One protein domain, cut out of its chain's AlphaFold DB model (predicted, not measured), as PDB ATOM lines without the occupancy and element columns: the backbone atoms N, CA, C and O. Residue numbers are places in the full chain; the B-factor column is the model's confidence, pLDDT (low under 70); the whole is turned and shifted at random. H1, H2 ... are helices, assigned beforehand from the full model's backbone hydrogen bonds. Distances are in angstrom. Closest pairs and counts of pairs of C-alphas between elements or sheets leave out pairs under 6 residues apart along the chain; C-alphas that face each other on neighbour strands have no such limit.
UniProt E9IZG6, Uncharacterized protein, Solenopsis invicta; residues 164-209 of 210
ATOM      1  N   GLU A 164      52.621  16.245 -28.141       77.62
ATOM      2  CA  GLU A 164      52.103  16.857 -26.907       77.62
ATOM      3  C   GLU A 164      52.608  18.295 -26.713       77.62
ATOM      4  O   GLU A 164      51.825  19.182 -26.377       77.62
ATOM      5  N   ARG A 165      53.903  18.548 -26.956       82.94
ATOM      6  CA  ARG A 165      54.467  19.907 -26.886       82.94
ATOM      7  C   ARG A 165      53.874  20.821 -27.949       82.94
ATOM      8  O   ARG A 165      53.586  21.976 -27.648       82.94
ATOM      9  N   ASP A 166      53.702  20.319 -29.167       83.69
ATOM     10  CA  ASP A 166      53.148  21.095 -30.275       83.69
ATOM     11  C   ASP A 166      51.689  21.490 -29.980       83.69
ATOM     12  O   ASP A 166      51.314  22.645 -30.182       83.69
ATOM     13  N   VAL A 167      50.886  20.582 -29.408       83.94
ATOM     14  CA  VAL A 167      49.509  20.867 -28.962       83.94
ATOM     15  C   VAL A 167      49.485  21.939 -27.867       83.94
ATOM     16  O   VAL A 167      48.747  22.915 -27.998       83.94
ATOM     17  N   GLN A 168      50.327  21.819 -26.835       84.00
ATOM     18  CA  GLN A 168      50.424  22.836 -25.776       84.00
ATOM     19  C   GLN A 168      50.806  24.217 -26.327       84.00
ATOM     20  O   GLN A 168      50.249  25.232 -25.907       84.00
ATOM     21  N   TRP A 169      51.726  24.268 -27.293       75.75
ATOM     22  CA  TRP A 169      52.100  25.515 -27.960       75.75
ATOM     23  C   TRP A 169      50.943  26.136 -28.746       75.75
ATOM     24  O   TRP A 169      50.755  27.350 -28.679       75.75
ATOM     25  N   GLN A 170      50.147  25.332 -29.456       79.38
ATOM     26  CA  GLN A 170      48.966  25.819 -30.180       79.38
ATOM     27  C   GLN A 170      47.909  26.401 -29.228       79.38
ATOM     28  O   GLN A 170      47.323  27.450 -29.515       79.38
ATOM     29  N   GLU A 171      47.682  25.761 -28.079       84.56
ATOM     30  CA  GLU A 171      46.771  26.265 -27.045       84.56
ATOM     31  C   GLU A 171      47.254  27.596 -26.454       84.56
ATOM     32  O   GLU A 171      46.465  28.537 -26.315       84.56
ATOM     33  N   GLU A 172      48.553  27.718 -26.167       80.19
ATOM     34  CA  GLU A 172      49.140  28.960 -25.660       80.19
ATOM     35  C   GLU A 172      49.103  30.080 -26.713       80.19
ATOM     36  O   GLU A 172      48.711  31.208 -26.407       80.19
ATOM     37  N   GLU A 173      49.406  29.789 -27.984       76.88
ATOM     38  CA  GLU A 173      49.254  30.765 -29.071       76.88
ATOM     39  C   GLU A 173      47.815  31.273 -29.188       76.88
ATOM     40  O   GLU A 173      47.586  32.482 -29.330       76.88
ATOM     41  N   ARG A 174      46.835  30.365 -29.118       74.69
ATOM     42  CA  ARG A 174      45.410  30.708 -29.131       74.69
ATOM     43  C   ARG A 174      45.079  31.640 -27.963       74.69
ATOM     44  O   ARG A 174      44.468  32.688 -28.186       74.69
ATOM     45  N   ARG A 175      45.558  31.328 -26.755       78.38
ATOM     46  CA  ARG A 175      45.376  32.150 -25.547       78.38
ATOM     47  C   ARG A 175      46.003  33.541 -25.683       78.38
ATOM     48  O   ARG A 175      45.378  34.542 -25.315       78.38
ATOM     49  N   ILE A 176      47.204  33.637 -26.255       73.44
ATOM     50  CA  ILE A 176      47.880  34.915 -26.527       73.44
ATOM     51  C   ILE A 176      47.084  35.740 -27.544       73.44
ATOM     52  O   ILE A 176      46.903  36.945 -27.339       73.44
ATOM     53  N   ARG A 177      46.590  35.126 -28.630       74.12
ATOM     54  CA  ARG A 177      45.769  35.814 -29.646       74.12
ATOM     55  C   ARG A 177      44.467  36.340 -29.049       74.12
ATOM     56  O   ARG A 177      44.149  37.508 -29.269       74.12
ATOM     57  N   GLU A 178      43.765  35.534 -28.254       78.44
ATOM     58  CA  GLU A 178      42.545  35.953 -27.547       78.44
ATOM     59  C   GLU A 178      42.828  37.093 -26.562       78.44
ATOM     60  O   GLU A 178      42.111  38.089 -26.542       78.44
ATOM     61  N   THR A 179      43.930  37.020 -25.814       79.69
ATOM     62  CA  THR A 179      44.330  38.084 -24.880       79.69
ATOM     63  C   THR A 179      44.670  39.387 -25.610       79.69
ATOM     64  O   THR A 179      44.236  40.466 -25.196       79.69
ATOM     65  N   LYS A 180      45.428  39.318 -26.715       76.94
ATOM     66  CA  LYS A 180      45.740  40.485 -27.561       76.94
ATOM     67  C   LYS A 180      44.474  41.078 -28.176       76.94
ATOM     68  O   LYS A 180      44.326  42.299 -28.173       76.94
ATOM     69  N   TYR A 181      43.563  40.235 -28.660       74.12
ATOM     70  CA  TYR A 181      42.264  40.656 -29.176       74.12
ATOM     71  C   TYR A 181      41.447  41.368 -28.094       74.12
ATOM     72  O   TYR A 181      41.041  42.504 -28.312       74.12
ATOM     73  N   ASN A 182      41.300  40.774 -26.908       73.62
ATOM     74  CA  ASN A 182      40.549  41.359 -25.795       73.62
ATOM     75  C   ASN A 182      41.143  42.696 -25.338       73.62
ATOM     76  O   ASN A 182      40.400  43.639 -25.084       73.62
ATOM     77  N   LYS A 183      42.477  42.829 -25.299       78.69
ATOM     78  CA  LYS A 183      43.132  44.123 -25.036       78.69
ATOM     79  C   LYS A 183      42.811  45.161 -26.114       78.69
ATOM     80  O   LYS A 183      42.515  46.303 -25.780       78.69
ATOM     81  N   ARG A 184      42.860  44.779 -27.396       75.00
ATOM     82  CA  ARG A 184      42.557  45.675 -28.527       75.00
ATOM     83  C   ARG A 184      41.077  46.071 -28.558       75.00
ATOM     84  O   ARG A 184      40.777  47.224 -28.842       75.00
ATOM     85  N   TYR A 185      40.189  45.143 -28.213       64.75
ATOM     86  CA  TYR A 185      38.757  45.362 -28.030       64.75
ATOM     87  C   TYR A 185      38.491  46.366 -26.905       64.75
ATOM     88  O   TYR A 185      37.861  47.389 -27.145       64.75
ATOM     89  N   LYS A 186      39.048  46.135 -25.708       71.00
ATOM     90  CA  LYS A 186      38.882  47.030 -24.552       71.00
ATOM     91  C   LYS A 186      39.385  48.443 -24.855       71.00
ATOM     92  O   LYS A 186      38.649  49.402 -24.680       71.00
ATOM     93  N   LYS A 187      40.582  48.545 -25.449       79.06
ATOM     94  CA  LYS A 187      41.151  49.815 -25.917       79.06
ATOM     95  C   LYS A 187      40.233  50.535 -26.916       79.06
ATOM     96  O   LYS A 187      40.036  51.734 -26.794       79.06
ATOM     97  N   PHE A 188      39.652  49.815 -27.879       70.88
ATOM     98  CA  PHE A 188      38.722  50.393 -28.852       70.88
ATOM     99  C   PHE A 188      37.442  50.933 -28.196       70.88
ATOM    100  O   PHE A 188      36.999  52.022 -28.558       70.88
ATOM    101  N   ILE A 189      36.864  50.199 -27.238       69.06
ATOM    102  CA  ILE A 189      35.681  50.637 -26.483       69.06
ATOM    103  C   ILE A 189      35.993  51.911 -25.683       69.06
ATOM    104  O   ILE A 189      35.252  52.890 -25.801       69.06
ATOM    105  N   ASP A 190      37.112  51.919 -24.950       75.94
ATOM    106  CA  ASP A 190      37.542  53.043 -24.110       75.94
ATOM    107  C   ASP A 190      37.824  54.310 -24.945       75.94
ATOM    108  O   ASP A 190      37.357  55.399 -24.608       75.94
ATOM    109  N   GLU A 191      38.539  54.178 -26.071       78.50
ATOM    110  CA  GLU A 191      38.912  55.306 -26.943       78.50
ATOM    111  C   GLU A 191      37.718  55.915 -27.692       78.50
ATOM    112  O   GLU A 191      37.707  57.116 -27.953       78.50
ATOM    113  N   ASN A 192      36.708  55.111 -28.042       71.19
ATOM    114  CA  ASN A 192      35.572  55.568 -28.850       71.19
ATOM    115  C   ASN A 192      34.313  55.873 -28.023       71.19
ATOM    116  O   ASN A 192      33.271  56.156 -28.614       71.19
ATOM    117  N   ARG A 193      34.380  55.798 -26.680       65.94
ATOM    118  CA  ARG A 193      33.214  55.890 -25.769       65.94
ATOM    119  C   ARG A 193      32.037  55.037 -26.255       65.94
ATOM    120  O   ARG A 193      30.879  55.454 -26.212       65.94
ATOM    121  N   ALA A 194      32.355  53.866 -26.794       59.72
ATOM    122  CA  ALA A 194      31.369  52.997 -27.402       59.72
ATOM    123  C   ALA A 194      30.469  52.403 -26.294       59.72
ATOM    124  O   ALA A 194      30.990  52.066 -25.228       59.72
ATOM    125  N   PRO A 195      29.141  52.277 -26.495       58.38
ATOM    126  CA  PRO A 195      28.253  51.726 -25.475       58.38
ATOM    127  C   PRO A 195      28.696  50.323 -25.038       58.38
ATOM    128  O   PRO A 195      29.090  49.513 -25.879       58.38
ATOM    129  N   SER A 196      28.606  50.011 -23.741       56.66
ATOM    130  CA  SER A 196      29.140  48.767 -23.153       56.66
ATOM    131  C   SER A 196      28.464  47.475 -23.640       56.66
ATOM    132  O   SER A 196      28.883  46.392 -23.250       56.66
ATOM    133  N   TYR A 197      27.416  47.593 -24.456       58.50
ATOM    134  CA  TYR A 197      26.564  46.518 -24.976       58.50
ATOM    135  C   TYR A 197      26.753  46.268 -26.485       58.50
ATOM    136  O   TYR A 197      25.923  45.619 -27.111       58.50
ATOM    137  N   LEU A 198      27.825  46.786 -27.096       59.19
ATOM    138  CA  LEU A 198      28.204  46.395 -28.458       59.19
ATOM    139  C   LEU A 198      28.652  44.929 -28.490       59.19
ATOM    140  O   LEU A 198      29.608  44.563 -27.812       59.19
ATOM    141  N   GLU A 199      27.988  44.125 -29.319       57.72
ATOM    142  CA  GLU A 199      28.343  42.727 -29.566       57.72
ATOM    143  C   GLU A 199      29.736  42.620 -30.217       57.72
ATOM    144  O   GLU A 199      30.138  43.365 -31.121       57.72
ATOM    145  N   GLU A 200      30.487  41.622 -29.787       60.62
ATOM    146  CA  GLU A 200      31.878  41.320 -30.129       60.62
ATOM    147  C   GLU A 200      32.026  41.052 -31.631       60.62
ATOM    148  O   GLU A 200      33.069  41.339 -32.231       60.62
ATOM    149  N   SER A 201      30.968  40.533 -32.258       63.91
ATOM    150  CA  SER A 201      30.870  40.294 -33.700       63.91
ATOM    151  C   SER A 201      30.864  41.592 -34.528       63.91
ATOM    152  O   SER A 201      31.464  41.638 -35.611       63.91
ATOM    153  N   GLU A 202      30.274  42.673 -34.013       64.31
ATOM    154  CA  GLU A 202      30.227  43.983 -34.674       64.31
ATOM    155  C   GLU A 202      31.560  44.725 -34.546       64.31
ATOM    156  O   GLU A 202      32.031  45.366 -35.494       64.31
ATOM    157  N   VAL A 203      32.229  44.572 -33.403       62.44
ATOM    158  CA  VAL A 203      33.561  45.143 -33.180       62.44
ATOM    159  C   VAL A 203      34.632  44.396 -33.985       62.44
ATOM    160  O   VAL A 203      35.527  45.042 -34.539       62.44
ATOM    161  N   ARG A 204      34.518  43.067 -34.175       63.34
ATOM    162  CA  ARG A 204      35.409  42.291 -35.072       63.34
ATOM    163  C   ARG A 204      35.469  42.872 -36.485       63.34
ATOM    164  O   ARG A 204      36.565  43.015 -37.029       63.34
ATOM    165  N   LYS A 205      34.322  43.257 -37.060       65.25
ATOM    166  CA  LYS A 205      34.245  43.874 -38.402       65.25
ATOM    167  C   LYS A 205      34.932  45.243 -38.476       65.25
ATOM    168  O   LYS A 205      35.379  45.630 -39.554       65.25
ATOM    169  N   LYS A 206      35.014  45.975 -37.359       63.09
ATOM    170  CA  LYS A 206      35.642  47.306 -37.286       63.09
ATOM    171  C   LYS A 206      37.146  47.241 -36.994       63.09
ATOM    172  O   LYS A 206      37.898  48.013 -37.580       63.09
ATOM    173  N   ILE A 207      37.605  46.302 -36.159       64.69
ATOM    174  CA  ILE A 207      39.036  46.128 -35.837       64.69
ATOM    175  C   ILE A 207      39.814  45.469 -36.995       64.69
ATOM    176  O   ILE A 207      40.975  45.810 -37.204       64.69
ATOM    177  N   GLY A 208      39.195  44.556 -37.757       54.44
ATOM    178  CA  GLY A 208      39.832  43.838 -38.876       54.44
ATOM    179  C   GLY A 208      39.943  44.609 -40.203       54.44
ATOM    180  O   GLY A 208      40.395  44.034 -41.185       54.44
ATOM    181  N   LYS A 209      39.518  45.880 -40.253       48.47
ATOM    182  CA  LYS A 209      39.537  46.748 -41.450       48.47
ATOM    183  C   LYS A 209      40.720  47.739 -41.502       48.47
ATOM    184  O   LYS A 209      40.669  48.688 -42.279       48.47
TER     185      LYS A 209
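AT A GLANCE: This is residues 164 to 209 of the 210 residues of an uncharacterized protein of Solenopsis invicta (UniProt E9IZG6). One long, nearly straight helix, H1, makes the length of the model, and a short helix, H2, is set crosswise over its later part, where a loop folds the chain back. Residues 164 to 180 of H1 stick out free of everything else. The printed part has 46 residues with two named helices, H1 then H2, and no named strand; the class is all helix. It is loose, with a radius of gyration of the C-alphas of 13.6 A and spans of 43 by 18 by 16 A.

HOW THE PARTS SIT: H1, residues 164 to 192, and H2, residues 200 to 207, are close but not clearly touching. Their closest C-alphas, those of Tyr 185 and Val 203, are 7.3 A apart. Their lines are about perpendicular, at 79 degrees. In H1 every O i to N i+4 pair is within hydrogen-bond range; in H2, 2 of 4 are, beside 2 of 5 O i to N i+3 pairs.

IN THESE COORDINATES: H1 measures 42.1 A from C-alpha 164 at (52.103, 16.857, -26.907) to C-alpha 192 at (35.572, 55.568, -28.850). H2 measures 10.3 A and ends at C-alpha 207, (39.036, 46.128, -35.837).

THE WHOLE: The C-alphas farthest apart, those of Glu 164 and Arg 193, are 43.4 A apart. The printed part has no cut, and the link from H1 to H2 is short, with 7 residues. The mean pLDDT of the printed part is 70.7; residues 185, 189 and 193 to 209 are under 70.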